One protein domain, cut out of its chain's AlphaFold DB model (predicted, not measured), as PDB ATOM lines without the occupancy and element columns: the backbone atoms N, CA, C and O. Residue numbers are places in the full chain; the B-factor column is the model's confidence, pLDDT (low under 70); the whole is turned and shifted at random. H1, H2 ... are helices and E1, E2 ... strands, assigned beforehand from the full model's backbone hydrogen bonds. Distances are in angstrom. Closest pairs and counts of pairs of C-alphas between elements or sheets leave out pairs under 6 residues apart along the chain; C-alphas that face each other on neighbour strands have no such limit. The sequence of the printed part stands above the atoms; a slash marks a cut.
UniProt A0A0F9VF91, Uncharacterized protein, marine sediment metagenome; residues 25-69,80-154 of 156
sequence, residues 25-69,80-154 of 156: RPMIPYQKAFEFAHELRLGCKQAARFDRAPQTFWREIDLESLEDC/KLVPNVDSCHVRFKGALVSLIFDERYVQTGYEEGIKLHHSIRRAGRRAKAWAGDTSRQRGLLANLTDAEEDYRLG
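This is residues 25 to 69 and 80 to 154 of the 156 residues of an uncharacterized protein of marine sediment metagenome (UniProt A0A0F9VF91). A small three-stranded sheet, E2, E3 and E4, covers a pair of helices that lie side by side and run opposite ways, H1 and the first part of H3; H3 then runs on well past this body, and its residues 132 to 153 stick out with Gly 154 as a long arm. The short helix H2 lies near H1 and H3 and away from the sheet, and the short strand E1 leads into H1. The printed part has 120 residues with three named helices and four named strands, in the order E1 H1 H2 E2 E3 E4 H3; the sheet has the order E2 - E3 - E4, all antiparallel, and the class is mixed, helices and strands. The whole is only just loose, close to extended, with a radius of gyration of the C-alphas of 20.0 A and spans of 73 by 33 by 16 A, the arm making much of the length.

E1 is residues 27 to 29, with C-alpha 27 at (-111.771, -44.071, -224.633). H1 is residues 30 to 50, 30.1 A long. H2 is residues 55 to 62, 11.5 A long. E2, residues 88 to 93, begins at C-alpha 88 at (-110.755, -41.517, -215.113) and is 16.9 A long. E3 is residues 96 to 101, 16.3 A, and E4 residues 104 to 109, 17.3 A. H3, residues 110 to 153, is 62.1 A long and ends at C-alpha 153 at (-76.341, -42.230, -250.028).

E2, E3 and E4 form a meander, each strand the antiparallel neighbour of the one before. In the hairpin of E2 and E3, N 91 and O 98 are within hydrogen-bond range at 2.9 A; in the hairpin of E3 and E4, N 99 and O 106 are at 2.8 A. H1 and H3 are on the same face of the sheet, two layers of helices and strands. H1 lies over E2 and E3 at a height over the sheet of 8.3 A and runs along the strands, its closest C-alpha pair with E2 being Gly 43 and Phe 92, 5.5 A. H3 comes near the sheet with residues 110 to 116. H3 touches H1 with residues 110 to 128 alone, closest at the C-alphas of Cys 44 and Tyr 110, 4.6 A, at a shallow tilt of 13 degrees, opposite ways. H2 is close to but not clearly touching H1, with the C-alphas of Arg 41 and Ile 61 closest at 7.7 A. E1 pairs with no named strand. Every O i to N i+4 pair is within hydrogen-bond range in H1 and H3; H2 has 1 of 4, and 4 of 5 O i to N i+3 pairs.

The C-alphas farthest apart are those of Arg 52 and Gly 154, 73.3 A. Residues 70 to 79 are not printed, and C-alphas 69 and 80 are 23.5 A apart across the cut. No link printed whole is long. The mean pLDDT of the printed part is 70.8, with residues 55 to 69, 80 to 85 and 129 to 154 under 70.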
ATOM      1  N   ARG A  25    -119.235 -44.374-224.084       79.12
ATOM      2  CA  ARG A  25    -118.098 -45.039-224.735       79.12
ATOM      3  C   ARG A  25    -116.772 -44.331-224.441       79.12
ATOM      4  O   ARG A  25    -116.133 -43.859-225.382       79.12
ATOM      5  N   PRO A  26    -116.369 -44.192-223.163       78.31
ATOM      6  CA  PRO A  26    -115.101 -43.563-222.834       78.31
ATOM      7  C   PRO A  26    -113.931 -44.323-223.469       78.31
ATOM      8  O   PRO A  26    -113.860 -45.554-223.413       78.31
ATOM      9  N   MET A  27    -113.015 -43.564-224.066       81.25
ATOM     10  CA  MET A  27    -111.771 -44.071-224.633       81.25
ATOM     11  C   MET A  27    -110.613 -43.627-223.747       81.25
ATOM     12  O   MET A  27    -110.455 -42.434-223.479       81.25
ATOM     13  N   ILE A  28    -109.810 -44.585-223.287       78.88
ATOM     14  CA  ILE A  28    -108.644 -44.328-222.435       78.88
ATOM     15  C   ILE A  28    -107.405 -45.027-222.999       78.88
ATOM     16  O   ILE A  28    -107.536 -46.131-223.523       78.88
ATOM     17  N   PRO A  29    -106.200 -44.453-222.866       77.50
ATOM     18  CA  PRO A  29    -104.967 -45.152-223.228       77.50
ATOM     19  C   PRO A  29    -104.829 -46.474-222.469       77.50
ATOM     20  O   PRO A  29    -105.240 -46.567-221.305       77.50
ATOM     21  N   TYR A  30    -104.221 -47.497-223.072       76.19
ATOM     22  CA  TYR A  30    -104.115 -48.819-222.440       76.19
ATOM     23  C   TYR A  30    -103.410 -48.781-221.070       76.19
ATOM     24  O   TYR A  30    -103.725 -49.582-220.192       76.19
ATOM     25  N   GLN A  31    -102.482 -47.845-220.848       74.69
ATOM     26  CA  GLN A  31    -101.804 -47.649-219.562       74.69
ATOM     27  C   GLN A  31    -102.794 -47.171-218.495       74.69
ATOM     28  O   GLN A  31    -102.882 -47.770-217.421       74.69
ATOM     29  N   LYS A  32    -103.610 -46.161-218.830       77.56
ATOM     30  CA  LYS A  32    -104.714 -45.692-217.982       77.56
ATOM     31  C   LYS A  32    -105.749 -46.788-217.746       77.56
ATOM     32  O   LYS A  32    -106.312 -46.852-216.664       77.56
ATOM     33  N   ALA A  33    -105.964 -47.693-218.704       83.56
ATOM     34  CA  ALA A  33    -106.847 -48.843-218.508       83.56
ATOM     35  C   ALA A  33    -106.354 -49.785-217.398       83.56
ATOM     36  O   ALA A  33    -107.168 -50.288-216.625       83.56
ATOM     37  N   PHE A  34    -105.041 -49.997-217.267       81.75
ATOM     38  CA  PHE A  34    -104.486 -50.785-216.163       81.75
ATOM     39  C   PHE A  34    -104.599 -50.074-214.811       81.75
ATOM     40  O   PHE A  34    -104.956 -50.717-213.823       81.75
ATOM     41  N   GLU A  35    -104.324 -48.768-214.766       82.62
ATOM     42  CA  GLU A  35    -104.498 -47.944-213.561       82.62
ATOM     43  C   GLU A  35    -105.962 -47.947-213.109       82.62
ATOM     44  O   GLU A  35    -106.266 -48.306-211.972       82.62
ATOM     45  N   PHE A  36    -106.880 -47.674-214.033       85.31
ATOM     46  CA  PHE A  36    -108.314 -47.674-213.787       85.31
ATOM     47  C   PHE A  36    -108.830 -49.050-213.352       85.31
ATOM     48  O   PHE A  36    -109.607 -49.156-212.408       85.31
ATOM     49  N   ALA A  37    -108.357 -50.135-213.974       86.81
ATOM     50  CA  ALA A  37    -108.691 -51.486-213.535       86.81
ATOM     51  C   ALA A  37    -108.184 -51.767-212.112       86.81
ATOM     52  O   ALA A  37    -108.868 -52.442-211.342       86.81
ATOM     53  N   HIS A  38    -107.001 -51.272-211.741       84.56
ATOM     54  CA  HIS A  38    -106.485 -51.416-210.383       84.56
ATOM     55  C   HIS A  38    -107.346 -50.655-209.367       84.56
ATOM     56  O   HIS A  38    -107.740 -51.241-208.357       84.56
ATOM     57  N   GLU A  39    -107.690 -49.396-209.649       87.25
ATOM     58  CA  GLU A  39    -108.606 -48.611-208.815       87.25
ATOM     59  C   GLU A  39    -109.973 -49.291-208.690       87.25
ATOM     60  O   GLU A  39    -110.514 -49.388-207.589       87.25
ATOM     61  N   LEU A  40    -110.495 -49.853-209.784       88.31
ATOM     62  CA  LEU A  40    -111.748 -50.607-209.793       88.31
ATOM     63  C   LEU A  40    -111.681 -51.830-208.884       88.31
ATOM     64  O   LEU A  40    -112.582 -52.047-208.080       88.31
ATOM     65  N   ARG A  41    -110.577 -52.584-208.931       86.94
ATOM     66  CA  ARG A  41    -110.356 -53.714-208.022       86.94
ATOM     67  C   ARG A  41    -110.396 -53.263-206.564       86.94
ATOM     68  O   ARG A  41    -111.044 -53.911-205.748       86.94
ATOM     69  N   LEU A  42    -109.701 -52.178-206.224       86.31
ATOM     70  CA  LEU A  42    -109.677 -51.649-204.858       86.31
ATOM     71  C   LEU A  42    -111.059 -51.152-204.415       86.31
ATOM     72  O   LEU A  42    -111.490 -51.487-203.312       86.31
ATOM     73  N   GLY A  43    -111.771 -50.432-205.285       86.69
ATOM     74  CA  GLY A  43    -113.126 -49.945-205.036       86.69
ATOM     75  C   GLY A  43    -114.119 -51.084-204.814       86.69
ATOM     76  O   GLY A  43    -114.834 -51.083-203.813       86.69
ATOM     77  N   CYS A  44    -114.104 -52.110-205.672       86.44
ATOM     78  CA  CYS A  44    -114.900 -53.323-205.472       86.44
ATOM     79  C   CYS A  44    -114.532 -54.016-204.163       86.44
ATOM     80  O   CYS A  44    -115.421 -54.462-203.438       86.44
ATOM     81  N   LYS A  45    -113.236 -54.065-203.814       85.88
ATOM     82  CA  LYS A  45    -112.821 -54.676-202.554       85.88
ATOM     83  C   LYS A  45    -113.338 -53.915-201.331       85.88
ATOM     84  O   LYS A  45    -113.694 -54.530-200.331       85.88
ATOM     85  N   GLN A  46    -113.383 -52.589-201.381       88.12
ATOM     86  CA  GLN A  46    -113.937 -51.775-200.299       88.12
ATOM     87  C   GLN A  46    -115.462 -51.925-200.203       88.12
ATOM     88  O   GLN A  46    -115.981 -52.118-199.105       88.12
ATOM     89  N   ALA A  47    -116.159 -51.926-201.340       85.75
ATOM     90  CA  ALA A  47    -117.609 -52.089-201.402       85.75
ATOM     91  C   ALA A  47    -118.080 -53.473-200.913       85.75
ATOM     92  O   ALA A  47    -118.983 -53.559-200.088       85.75
ATOM     93  N   ALA A  48    -117.409 -54.553-201.319       85.31
ATOM     94  CA  ALA A  48    -117.725 -55.903-200.848       85.31
ATOM     95  C   ALA A  48    -117.452 -56.088-199.341       85.31
ATOM     96  O   ALA A  48    -118.152 -56.836-198.661       85.31
ATOM     97  N   ARG A  49    -116.458 -55.380-198.776       86.19
ATOM     98  CA  ARG A  49    -116.203 -55.386-197.322       86.19
ATOM     99  C   ARG A  49    -117.328 -54.695-196.572       86.19
ATOM    100  O   ARG A  49    -117.732 -55.179-195.519       86.19
ATOM    101  N   PHE A  50    -117.811 -53.578-197.111       87.44
ATOM    102  CA  PHE A  50    -118.954 -52.866-196.554       87.44
ATOM    103  C   PHE A  50    -120.196 -53.766-196.513       87.44
ATOM    104  O   PHE A  50    -120.878 -53.811-195.493       87.44
ATOM    105  N   ASP A  51    -120.423 -54.539-197.575       86.19
ATOM    106  CA  ASP A  51    -121.550 -55.471-197.690       86.19
ATOM    107  C   ASP A  51    -121.368 -56.791-196.914       86.19
ATOM    108  O   ASP A  51    -122.235 -57.658-196.915       86.19
ATOM    109  N   ARG A  52    -120.236 -56.959-196.211       87.88
ATOM    110  CA  ARG A  52    -119.873 -58.189-195.480       87.88
ATOM    111  C   ARG A  52    -119.882 -59.439-196.373       87.88
ATOM    112  O   ARG A  52    -120.223 -60.529-195.911       87.88
ATOM    113  N   ALA A  53    -119.463 -59.288-197.630       82.69
ATOM    114  CA  ALA A  53    -119.429 -60.376-198.597       82.69
ATOM    115  C   ALA A  53    -118.580 -61.574-198.093       82.69
ATOM    116  O   ALA A  53    -117.528 -61.367-197.463       82.69
ATOM    117  N   PRO A  54    -118.998 -62.826-198.375       76.75
ATOM    118  CA  PRO A  54    -118.317 -64.035-197.912       76.75
ATOM    119  C   PRO A  54    -116.853 -64.106-198.337       76.75
ATOM    120  O   PRO A  54    -116.469 -63.600-199.390       76.75
ATOM    121  N   GLN A  55    -116.018 -64.812-197.563       68.75
ATOM    122  CA  GLN A  55    -114.588 -64.852-197.872       68.75
ATOM    123  C   GLN A  55    -114.245 -65.511-199.221       68.75
ATOM    124  O   GLN A  55    -113.216 -65.207-199.828       68.75
ATOM    125  N   THR A  56    -115.112 -66.406-199.691       68.94
ATOM    126  CA  THR A  56    -115.013 -67.078-200.991       68.94
ATOM    127  C   THR A  56    -115.040 -66.089-202.155       68.94
ATOM    128  O   THR A  56    -114.312 -66.289-203.123       68.94
ATOM    129  N   PHE A  57    -115.763 -64.977-202.011       66.56
ATOM    130  CA  PHE A  57    -115.838 -63.903-202.998       66.56
ATOM    131  C   PHE A  57    -114.470 -63.256-203.280       66.56
ATOM    132  O   PHE A  57    -114.146 -62.905-204.410       66.56
ATOM    133  N   TRP A  58    -113.609 -63.144-202.263       61.66
ATOM    134  CA  TRP A  58    -112.278 -62.538-202.413       61.66
ATOM    135  C   TRP A  58    -111.323 -63.390-203.241       61.66
ATOM    136  O   TRP A  58    -110.447 -62.843-203.911       61.66
ATOM    137  N   ARG A  59    -111.492 -64.717-203.207       63.44
ATOM    138  CA  ARG A  59    -110.628 -65.649-203.938       63.44
ATOM    139  C   ARG A  59    -110.794 -65.497-205.447       63.44
ATOM    140  O   ARG A  59    -109.798 -65.553-206.157       63.44
ATOM    141  N   GLU A  60    -112.005 -65.222-205.927       57.59
ATOM    142  CA  GLU A  60    -112.271 -64.976-207.352       57.59
ATOM    143  C   GLU A  60    -111.557 -63.715-207.869       57.59
ATOM    144  O   GLU A  60    -111.036 -63.709-208.981       57.59
ATOM    145  N   ILE A  61    -111.434 -62.678-207.033       60.75
ATOM    146  CA  ILE A  61    -110.733 -61.425-207.372       60.75
ATOM    147  C   ILE A  61    -109.207 -61.614-207.421       60.75
ATOM    148  O   ILE A  61    -108.514 -60.927-208.176       60.75
ATOM    149  N   ASP A  62    -108.663 -62.505-206.589       57.94
ATOM    150  CA  ASP A  62    -107.217 -62.689-206.441       57.94
ATOM    151  C   ASP A  62    -106.624 -63.734-207.412       57.94
ATOM    152  O   ASP A  62    -105.420 -63.690-207.667       57.94
ATOM    153  N   LEU A  63    -107.446 -64.595-208.034       52.44
ATOM    154  CA  LEU A  63    -107.012 -65.647-208.977       52.44
ATOM    155  C   LEU A  63    -106.424 -65.132-210.309       52.44
ATOM    156  O   LEU A  63    -105.665 -65.857-210.945       52.44
ATOM    157  N   GLU A  64    -106.703 -63.889-210.721       50.53
ATOM    158  CA  GLU A  64    -106.027 -63.247-211.872       50.53
ATOM    159  C   GLU A  64    -104.960 -62.213-211.458       50.53
ATOM    160  O   GLU A  64    -104.422 -61.481-212.301       50.53
ATOM    161  N   SER A  65    -104.630 -62.116-210.165       44.91
ATOM    162  CA  SER A  65    -103.536 -61.249-209.733       44.91
ATOM    163  C   SER A  65    -102.191 -61.894-210.064       44.91
ATOM    164  O   SER A  65    -101.936 -63.016-209.644       44.91
ATOM    165  N   LEU A  66    -101.366 -61.188-210.847       43.41
ATOM    166  CA  LEU A  66     -99.911 -60.995-210.650       43.41
ATOM    167  C   LEU A  66     -99.182 -60.531-211.929       43.41
ATOM    168  O   LEU A  66     -98.047 -60.906-212.185       43.41
ATOM    169  N   GLU A  67     -99.778 -59.633-212.711       44.19
ATOM    170  CA  GLU A  67     -98.950 -58.722-213.512       44.19
ATOM    171  C   GLU A  67     -99.340 -57.298-213.146       44.19
ATOM    172  O   GLU A  67    -100.325 -56.737-213.645       44.19
ATOM    173  N   ASP A  68     -98.603 -56.728-212.196       44.75
ATOM    174  CA  ASP A  68     -98.637 -55.295-211.952       44.75
ATOM    175  C   ASP A  68     -98.261 -54.561-213.241       44.75
ATOM    176  O   ASP A  68     -97.374 -54.983-213.987       44.75
ATOM    177  N   CYS A  69     -98.944 -53.449-213.523       39.53
ATOM    178  CA  CYS A  69     -98.542 -52.582-214.622       39.53
ATOM    179  C   CYS A  69     -97.108 -52.094-214.343       39.53
ATOM    180  O   CYS A  69     -96.895 -51.443-213.313       39.53
ATOM    181  N   LYS A  80    -103.701 -35.812-228.645       38.66
ATOM    182  CA  LYS A  80    -104.694 -34.720-228.569       38.66
ATOM    183  C   LYS A  80    -105.775 -34.823-229.659       38.66
ATOM    184  O   LYS A  80    -106.601 -33.925-229.771       38.66
ATOM    185  N   LEU A  81    -105.722 -35.864-230.494       39.62
ATOM    186  CA  LEU A  81    -106.500 -35.990-231.730       39.62
ATOM    187  C   LEU A  81    -107.694 -36.948-231.613       39.62
ATOM    188  O   LEU A  81    -108.523 -36.996-232.517       39.62
ATOM    189  N   VAL A  82    -107.820 -37.666-230.494       46.75
ATOM    190  CA  VAL A  82    -108.910 -38.619-230.237       46.75
ATOM    191  C   VAL A  82    -109.792 -38.079-229.108       46.75
ATOM    192  O   VAL A  82    -109.235 -37.629-228.105       46.75
ATOM    193  N   PRO A  83    -111.139 -38.138-229.210       53.09
ATOM    194  CA  PRO A  83    -112.025 -37.863-228.082       53.09
ATOM    195  C   PRO A  83    -111.735 -38.881-226.976       53.09
ATOM    196  O   PRO A  83    -112.197 -40.022-227.017       53.09
ATOM    197  N   ASN A  84    -110.905 -38.489-226.019       66.56
ATOM    198  CA  ASN A  84    -110.494 -39.317-224.903       66.56
ATOM    199  C   ASN A  84    -111.001 -38.716-223.600       66.56
ATOM    200  O   ASN A  84    -111.377 -37.549-223.525       66.56
ATOM    201  N   VAL A  85    -111.043 -39.562-222.579       69.50
ATOM    202  CA  VAL A  85    -111.314 -39.096-221.226       69.50
ATOM    203  C   VAL A  85    -110.023 -38.502-220.671       69.50
ATOM    204  O   VAL A  85    -108.991 -39.184-220.623       69.50
ATOM    205  N   ASP A  86    -110.071 -37.255-220.216       70.31
ATOM    206  CA  ASP A  86    -108.907 -36.579-219.640       70.31
ATOM    207  C   ASP A  86    -108.534 -37.179-218.273       70.31
ATOM    208  O   ASP A  86    -107.346 -37.379-217.948       70.31
ATOM    209  N   SER A  87    -109.560 -37.529-217.497       78.75
ATOM    210  CA  SER A  87    -109.510 -38.041-216.131       78.75
ATOM    211  C   SER A  87    -110.461 -39.226-215.928       78.75
ATOM    212  O   SER A  87    -111.658 -39.148-216.179       78.75
ATOM    213  N   CYS A  88    -109.940 -40.349-215.438       82.62
ATOM    214  CA  CYS A  88    -110.755 -41.517-215.113       82.62
ATOM    215  C   CYS A  88    -110.379 -42.029-213.727       82.62
ATOM    216  O   CYS A  88    -109.205 -42.306-213.485       82.62
ATOM    217  N   HIS A  89    -111.358 -42.142-212.833       87.56
ATOM    218  CA  HIS A  89    -111.130 -42.522-211.441       87.56
ATOM    219  C   HIS A  89    -112.263 -43.387-210.899       87.56
ATOM    220  O   HIS A  89    -113.401 -43.309-211.370       87.56
ATOM    221  N   VAL A  90    -111.974 -44.177-209.869       87.56
ATOM    222  CA  VAL A  90    -112.982 -44.976-209.165       87.56
ATOM    223  C   VAL A  90    -113.206 -44.450-207.749       87.56
ATOM    224  O   VAL A  90    -112.269 -44.194-206.998       87.56
ATOM    225  N   ARG A  91    -114.476 -44.320-207.354       89.12
ATOM    226  CA  ARG A  91    -114.897 -44.061-205.967       89.12
ATOM    227  C   ARG A  91    -115.837 -45.159-205.487       89.12
ATOM    228  O   ARG A  91    -116.451 -45.847-206.294       89.12
ATOM    229  N   PHE A  92    -115.998 -45.306-204.179       86.94
ATOM    230  CA  PHE A  92    -116.966 -46.235-203.591       86.94
ATOM    231  C   PHE A  92    -117.903 -45.494-202.634       86.94
ATOM    232  O   PHE A  92    -117.526 -44.490-202.027       86.94
ATOM    233  N   LYS A  93    -119.138 -45.983-202.518       85.00
ATOM    234  CA  LYS A  93    -120.141 -45.487-201.571       85.00
ATOM    235  C   LYS A  93    -121.025 -46.656-201.138       85.00
ATOM    236  O   LYS A  93    -121.870 -47.113-201.904       85.00
ATOM    237  N   GLY A  94    -120.833 -47.134-199.910       85.19
ATOM    238  CA  GLY A  94    -121.499 -48.350-199.433       85.19
ATOM    239  C   GLY A  94    -121.112 -49.565-200.283       85.19
ATOM    240  O   GLY A  94    -119.933 -49.752-200.572       85.19
ATOM    241  N   ALA A  95    -122.103 -50.344-200.725       82.56
ATOM    242  CA  ALA A  95    -121.918 -51.502-201.607       82.56
ATOM    243  C   ALA A  95    -121.766 -51.143-203.105       82.56
ATOM    244  O   ALA A  95    -121.639 -52.026-203.954       82.56
ATOM    245  N   LEU A  96    -121.781 -49.852-203.453       81.44
ATOM    246  CA  LEU A  96    -121.692 -49.391-204.838       81.44
ATOM    247  C   LEU A  96    -120.304 -48.850-205.173       81.44
ATOM    248  O   LEU A  96    -119.642 -48.191-204.363       81.44
ATOM    249  N   VAL A  97    -119.916 -49.054-206.426       83.38
ATOM    250  CA  VAL A  97    -118.702 -48.519-207.035       83.38
ATOM    251  C   VAL A  97    -119.097 -47.510-208.110       83.38
ATOM    252  O   VAL A  97    -119.947 -47.779-208.953       83.38
ATOM    253  N   SER A  98    -118.501 -46.323-208.054       88.06
ATOM    254  CA  SER A  98    -118.714 -45.224-208.995       88.06
ATOM    255  C   SER A  98    -117.512 -45.113-209.927       88.06
ATOM    256  O   SER A  98    -116.399 -44.840-209.480       88.06
ATOM    257  N   LEU A  99    -117.752 -45.315-211.216       86.12
ATOM    258  CA  LEU A  99    -116.803 -45.133-212.308       86.12
ATOM    259  C   LEU A  99    -116.946 -43.701-212.816       86.12
ATOM    260  O   LEU A  99    -118.013 -43.348-213.315       86.12
ATOM    261  N   ILE A 100    -115.914 -42.880-212.669       86.44
ATOM    262  CA  ILE A 100    -115.942 -41.465-213.044       86.44
ATOM    263  C   ILE A 100    -115.060 -41.279-214.275       86.44
ATOM    264  O   ILE A 100    -113.897 -41.680-214.265       86.44
ATOM    265  N   PHE A 101    -115.628 -40.678-215.315       83.19
ATOM    266  CA  PHE A 101    -114.968 -40.312-216.562       83.19
ATOM    267  C   PHE A 101    -115.237 -38.827-216.807       83.19
ATOM    268  O   PHE A 101    -116.350 -38.453-217.187       83.19
ATOM    269  N   ASP A 102    -114.238 -37.991-216.543       85.06
ATOM    270  CA  ASP A 102    -114.366 -36.534-216.489       85.06
ATOM    271  C   ASP A 102    -115.518 -36.108-215.565       85.06
ATOM    272  O   ASP A 102    -115.500 -36.412-214.372       85.06
ATOM    273  N   GLU A 103    -116.538 -35.436-216.097       76.94
ATOM    274  CA  GLU A 103    -117.702 -34.978-215.325       76.94
ATOM    275  C   GLU A 103    -118.837 -36.015-215.259       76.94
ATOM    276  O   GLU A 103    -119.833 -35.817-214.561       76.94
ATOM    277  N   ARG A 104    -118.721 -37.134-215.985       76.44
ATOM    278  CA  ARG A 104    -119.752 -38.178-216.048       76.44
ATOM    279  C   ARG A 104    -119.419 -39.312-215.095       76.44
ATOM    280  O   ARG A 104    -118.259 -39.687-214.944       76.44
ATOM    281  N   TYR A 105    -120.442 -39.918-214.499       81.00
ATOM    282  CA  TYR A 105    -120.246 -41.096-213.663       81.00
ATOM    283  C   TYR A 105    -121.292 -42.178-213.913       81.00
ATOM    284  O   TYR A 105    -122.441 -41.899-214.253       81.00
ATOM    285  N   VAL A 106    -120.874 -43.428-213.725       81.75
ATOM    286  CA  VAL A 106    -121.727 -44.621-213.747       81.75
ATOM    287  C   VAL A 106    -121.563 -45.333-212.414       81.75
ATOM    288  O   VAL A 106    -120.443 -45.501-211.938       81.75
ATOM    289  N   GLN A 107    -122.668 -45.756-211.804       84.19
ATOM    290  CA  GLN A 107    -122.639 -46.560-210.584       84.19
ATOM    291  C   GLN A 107    -122.994 -48.006-210.884       84.19
ATOM    292  O   GLN A 107    -123.891 -48.285-211.674       84.19
ATOM    293  N   THR A 108    -122.282 -48.919-210.238       79.75
ATOM    294  CA  THR A 108    -122.481 -50.356-210.379       79.75
ATOM    295  C   THR A 108    -122.302 -51.058-209.039       79.75
ATOM    296  O   THR A 108    -121.572 -50.578-208.168       79.75
ATOM    297  N   GLY A 109    -122.946 -52.215-208.879       77.94
ATOM    298  CA  GLY A 109    -122.622 -53.142-207.797       77.94
ATOM    299  C   GLY A 109    -121.184 -53.651-207.925       77.94
ATOM    300  O   GLY A 109    -120.633 -53.719-209.032       77.94
ATOM    301  N   TYR A 110    -120.568 -54.002-206.796       80.06
ATOM    302  CA  TYR A 110    -119.172 -54.451-206.750       80.06
ATOM    303  C   TYR A 110    -118.926 -55.741-207.557       80.06
ATOM    304  O   TYR A 110    -117.841 -55.919-208.108       80.06
ATOM    305  N   GLU A 111    -119.937 -56.603-207.681       79.06
ATOM    306  CA  GLU A 111    -119.901 -57.858-208.448       79.06
ATOM    307  C   GLU A 111    -119.718 -57.598-209.950       79.06
ATOM    308  O   GLU A 111    -118.793 -58.108-210.583       79.06
ATOM    309  N   GLU A 112    -120.549 -56.720-210.515       76.19
ATOM    310  CA  GLU A 112    -120.427 -56.272-211.906       76.19
ATOM    311  C   GLU A 112    -119.141 -55.466-212.133       76.19
ATOM    312  O   GLU A 112    -118.480 -55.600-213.165       76.19
ATOM    313  N   GLY A 113    -118.708 -54.694-211.130       79.62
ATOM    314  CA  GLY A 113    -117.422 -53.999-211.162       79.62
ATOM    315  C   GLY A 113    -116.224 -54.949-211.315       79.62
ATOM    316  O   GLY A 113    -115.255 -54.610-211.992       79.62
ATOM    317  N   ILE A 114    -116.285 -56.165-210.763       80.06
ATOM    318  CA  ILE A 114    -115.230 -57.182-210.930       80.06
ATOM    319  C   ILE A 114    -115.237 -57.758-212.346       80.06
ATOM    320  O   ILE A 114    -114.185 -57.837-212.984       80.06
ATOM    321  N   LYS A 115    -116.411 -58.088-212.896       79.69
ATOM    322  CA  LYS A 115    -116.520 -58.526-214.301       79.69
ATOM    323  C   LYS A 115    -115.953 -57.467-215.253       79.69
ATOM    324  O   LYS A 115    -115.230 -57.786-216.207       79.69
ATOM    325  N   LEU A 116    -116.224 -56.197-214.958       82.19
ATOM    326  CA  LEU A 116    -115.679 -55.070-215.701       82.19
ATOM    327  C   LEU A 116    -114.158 -54.950-215.529       82.19
ATOM    328  O   LEU A 116    -113.459 -54.767-216.523       82.19
ATOM    329  N   HIS A 117    -113.625 -55.126-214.316       85.94
ATOM    330  CA  HIS A 117    -112.181 -55.172-214.062       85.94
ATOM    331  C   HIS A 117    -111.468 -56.192-214.966       85.94
ATOM    332  O   HIS A 117    -110.510 -55.832-215.659       85.94
ATOM    333  N   HIS A 118    -111.956 -57.435-215.015       81.19
ATOM    334  CA  HIS A 118    -111.374 -58.485-215.859       81.19
ATOM    335  C   HIS A 118    -111.433 -58.120-217.346       81.19
ATOM    336  O   HIS A 118    -110.445 -58.260-218.077       81.19
ATOM    337  N   SER A 119    -112.568 -57.579-217.791       80.38
ATOM    338  CA  SER A 119    -112.764 -57.141-219.175       80.38
ATOM    339  C   SER A 119    -111.795 -56.021-219.566       80.38
ATOM    340  O   SER A 119    -111.154 -56.103-220.616       80.38
ATOM    341  N   ILE A 120    -111.616 -55.017-218.700       84.44
ATOM    342  CA  ILE A 120    -110.695 -53.894-218.923       84.44
ATOM    343  C   ILE A 120    -109.243 -54.376-218.929       84.44
ATOM    344  O   ILE A 120    -108.492 -54.010-219.831       84.44
ATOM    345  N   ARG A 121    -108.836 -55.258-218.004       83.56
ATOM    346  CA  ARG A 121    -107.479 -55.839-218.017       83.56
ATOM    347  C   ARG A 121    -107.213 -56.652-219.278       83.56
ATOM    348  O   ARG A 121    -106.133 -56.547-219.861       83.56
ATOM    349  N   ARG A 122    -108.173 -57.468-219.724       80.69
ATOM    350  CA  ARG A 122    -108.052 -58.243-220.968       80.69
ATOM    351  C   ARG A 122    -107.925 -57.325-222.182       80.69
ATOM    352  O   ARG A 122    -107.072 -57.580-223.031       80.69
ATOM    353  N   ALA A 123    -108.729 -56.266-222.253       77.38
ATOM    354  CA  ALA A 123    -108.645 -55.269-223.314       77.38
ATOM    355  C   ALA A 123    -107.300 -54.524-223.289       77.38
ATOM    356  O   ALA A 123    -106.637 -54.443-224.319       77.38
ATOM    357  N   GLY A 124    -106.839 -54.086-222.113       79.06
ATOM    358  CA  GLY A 124    -105.538 -53.438-221.933       79.06
ATOM    359  C   GLY A 124    -104.360 -54.327-222.339       79.06
ATOM    360  O   GLY A 124    -103.443 -53.853-223.002       79.06
ATOM    361  N   ARG A 125    -104.396 -55.635-222.030       79.19
ATOM    362  CA  ARG A 125    -103.376 -56.600-222.494       79.19
ATOM    363  C   ARG A 125    -103.342 -56.714-224.015       79.19
ATOM    364  O   ARG A 125    -102.258 -56.710-224.588       79.19
ATOM    365  N   ARG A 126    -104.508 -56.794-224.662       74.81
ATOM    366  CA  ARG A 126    -104.608 -56.850-226.129       74.81
ATOM    367  C   ARG A 126    -104.082 -55.571-226.775       74.81
ATOM    368  O   ARG A 126    -103.264 -55.665-227.680       74.81
ATOM    369  N   ALA A 127    -104.485 -54.409-226.263       71.19
ATOM    370  CA  ALA A 127    -103.999 -53.117-226.740       71.19
ATOM    371  C   ALA A 127    -102.479 -52.967-226.542       71.19
ATOM    372  O   ALA A 127    -101.780 -52.549-227.458       71.19
ATOM    373  N   LYS A 128    -101.935 -53.399-225.392       73.38
ATOM    374  CA  LYS A 128    -100.485 -53.411-225.132       73.38
ATOM    375  C   LYS A 128     -99.725 -54.324-226.096       73.38
ATOM    376  O   LYS A 128     -98.682 -53.921-226.599       73.38
ATOM    377  N   ALA A 129    -100.205 -55.552-226.308       68.88
ATOM    378  CA  ALA A 129     -99.573 -56.503-227.222       68.88
ATOM    379  C   ALA A 129     -99.533 -55.933-228.645       68.88
ATOM    380  O   ALA A 129     -98.471 -55.892-229.254       68.88
ATOM    381  N   TRP A 130    -100.657 -55.375-229.097       66.12
ATOM    382  CA  TRP A 130    -100.758 -54.728-230.401       66.12
ATOM    383  C   TRP A 130     -99.800 -53.539-230.534       66.12
ATOM    384  O   TRP A 130     -99.031 -53.474-231.485       66.12
ATOM    385  N   ALA A 131     -99.759 -52.650-229.537       64.31
ATOM    386  CA  ALA A 131     -98.824 -51.524-229.519       64.31
ATOM    387  C   ALA A 131     -97.348 -51.972-229.543       64.31
ATOM    388  O   ALA A 131     -96.503 -51.291-230.128       64.31
ATOM    389  N   GLY A 132     -97.026 -53.112-228.922       57.19
ATOM    390  CA  GLY A 132     -95.696 -53.724-228.953       57.19
ATOM    391  C   GLY A 132     -95.335 -54.353-230.303       57.19
ATOM    392  O   GLY A 132     -94.192 -54.246-230.740       57.19
ATOM    393  N   ASP A 133     -96.295 -54.965-230.990       54.69
ATOM    394  CA  ASP A 133     -96.090 -55.486-232.345       54.69
ATOM    395  C   ASP A 133     -95.927 -54.342-233.356       54.69
ATOM    396  O   ASP A 133     -95.032 -54.381-234.202       54.69
ATOM    397  N   THR A 134     -96.688 -53.255-233.208       49.78
ATOM    398  CA  THR A 134     -96.532 -52.049-234.032       49.78
ATOM    399  C   THR A 134     -95.222 -51.311-233.745       49.78
ATOM    400  O   THR A 134     -94.603 -50.796-234.673       49.78
ATOM    401  N   SER A 135     -94.736 -51.260-232.497       48.16
ATOM    402  CA  SER A 135     -93.436 -50.635-232.199       48.16
ATOM    403  C   SER A 135     -92.265 -51.423-232.791       48.16
ATOM    404  O   SER A 135     -91.316 -50.819-233.289       48.16
ATOM    405  N   ARG A 136     -92.362 -52.759-232.832       45.22
ATOM    406  CA  ARG A 136     -91.414 -53.626-233.551       45.22
ATOM    407  C   ARG A 136     -91.471 -53.410-235.059       45.22
ATOM    408  O   ARG A 136     -90.419 -53.306-235.676       45.22
ATOM    409  N   GLN A 137     -92.664 -53.279-235.640       48.69
ATOM    410  CA  GLN A 137     -92.823 -52.933-237.057       48.69
ATOM    411  C   GLN A 137     -92.275 -51.540-237.381       48.69
ATOM    412  O   GLN A 137     -91.654 -51.381-238.423       48.69
ATOM    413  N   ARG A 138     -92.433 -50.549-236.492       46.56
ATOM    414  CA  ARG A 138     -91.815 -49.222-236.646       46.56
ATOM    415  C   ARG A 138     -90.298 -49.271-236.545       46.56
ATOM    416  O   ARG A 138     -89.653 -48.591-237.318       46.56
ATOM    417  N   GLY A 139     -89.735 -50.070-235.637       46.44
ATOM    418  CA  GLY A 139     -88.289 -50.300-235.585       46.44
ATOM    419  C   GLY A 139     -87.769 -50.978-236.855       46.44
ATOM    420  O   GLY A 139     -86.733 -50.592-237.370       46.44
ATOM    421  N   LEU A 140     -88.522 -51.932-237.408       43.41
ATOM    422  CA  LEU A 140     -88.205 -52.567-238.690       43.41
ATOM    423  C   LEU A 140     -88.335 -51.606-239.877       43.41
ATOM    424  O   LEU A 140     -87.464 -51.606-240.732       43.41
ATOM    425  N   LEU A 141     -89.384 -50.782-239.923       46.38
ATOM    426  CA  LEU A 141     -89.563 -49.749-240.947       46.38
ATOM    427  C   LEU A 141     -88.504 -48.654-240.834       46.38
ATOM    428  O   LEU A 141     -87.991 -48.258-241.863       46.38
ATOM    429  N   ALA A 142     -88.148 -48.224-239.618       42.59
ATOM    430  CA  ALA A 142     -87.076 -47.264-239.362       42.59
ATOM    431  C   ALA A 142     -85.717 -47.824-239.802       42.59
ATOM    432  O   ALA A 142     -85.015 -47.173-240.559       42.59
ATOM    433  N   ASN A 143     -85.407 -49.073-239.436       50.06
ATOM    434  CA  ASN A 143     -84.197 -49.757-239.897       50.06
ATOM    435  C   ASN A 143     -84.180 -49.954-241.422       50.06
ATOM    436  O   ASN A 143     -83.109 -49.958-242.017       50.06
ATOM    437  N   LEU A 144     -85.342 -50.153-242.057       44.88
ATOM    438  CA  LEU A 144     -85.450 -50.244-243.514       44.88
ATOM    439  C   LEU A 144     -85.276 -48.876-244.175       44.88
ATOM    440  O   LEU A 144     -84.555 -48.813-245.157       44.88
ATOM    441  N   THR A 145     -85.864 -47.798-243.645       46.97
ATOM    442  CA  THR A 145     -85.626 -46.438-244.156       46.97
ATOM    443  C   THR A 145     -84.184 -46.007-243.965       46.97
ATOM    444  O   THR A 145     -83.627 -45.455-244.899       46.97
ATOM    445  N   ASP A 146     -83.560 -46.315-242.825       52.00
ATOM    446  CA  ASP A 146     -82.152 -45.995-242.580       52.00
ATOM    447  C   ASP A 146     -81.253 -46.801-243.533       52.00
ATOM    448  O   ASP A 146     -80.381 -46.237-244.179       52.00
ATOM    449  N   ALA A 147     -81.523 -48.097-243.735       53.53
ATOM    450  CA  ALA A 147     -80.775 -48.920-244.691       53.53
ATOM    451  C   ALA A 147     -81.012 -48.527-246.165       53.53
ATOM    452  O   ALA A 147     -80.107 -48.635-246.991       53.53
ATOM    453  N   GLU A 148     -82.221 -48.092-246.523       48.56
ATOM    454  CA  GLU A 148     -82.578 -47.640-247.873       48.56
ATOM    455  C   GLU A 148     -82.011 -46.238-248.160       48.56
ATOM    456  O   GLU A 148     -81.549 -45.969-249.273       48.56
ATOM    457  N   GLU A 149     -81.970 -45.365-247.151       46.81
ATOM    458  CA  GLU A 149     -81.325 -44.053-247.196       46.81
ATOM    459  C   GLU A 149     -79.793 -44.193-247.234       46.81
ATOM    460  O   GLU A 149     -79.163 -43.574-248.091       46.81
ATOM    461  N   ASP A 150     -79.197 -45.095-246.449       60.72
ATOM    462  CA  ASP A 150     -77.765 -45.429-246.493       60.72
ATOM    463  C   ASP A 150     -77.354 -46.044-247.841       60.72
ATOM    464  O   ASP A 150     -76.318 -45.676-248.402       60.72
ATOM    465  N   TYR A 151     -78.180 -46.923-248.423       57.41
ATOM    466  CA  TYR A 151     -77.966 -47.458-249.774       57.41
ATOM    467  C   TYR A 151     -78.033 -46.356-250.839       57.41
ATOM    468  O   TYR A 151     -77.192 -46.292-251.736       57.41
ATOM    469  N   ARG A 152     -79.005 -45.444-250.731       57.75
ATOM    470  CA  ARG A 152     -79.158 -44.308-251.648       57.75
ATOM    471  C   ARG A 152     -78.013 -43.296-251.522       57.75
ATOM    472  O   ARG A 152     -77.642 -42.682-252.523       57.75
ATOM    473  N   LEU A 153     -77.476 -43.110-250.319       62.78
ATOM    474  CA  LEU A 153     -76.341 -42.230-250.028       62.78
ATOM    475  C   LEU A 153     -74.981 -42.908-250.271       62.78
ATOM    476  O   LEU A 153     -73.957 -42.228-250.227       62.78
ATOM    477  N   GLY A 154     -74.962 -44.212-250.574       53.16
ATOM    478  CA  GLY A 154     -73.746 -44.978-250.859       53.16
ATOM    479  C   GLY A 154     -72.850 -45.188-249.636       53.16
ATOM    480  O   GLY A 154     -71.633 -45.262-249.782       53.16
TER     481      GLY A 154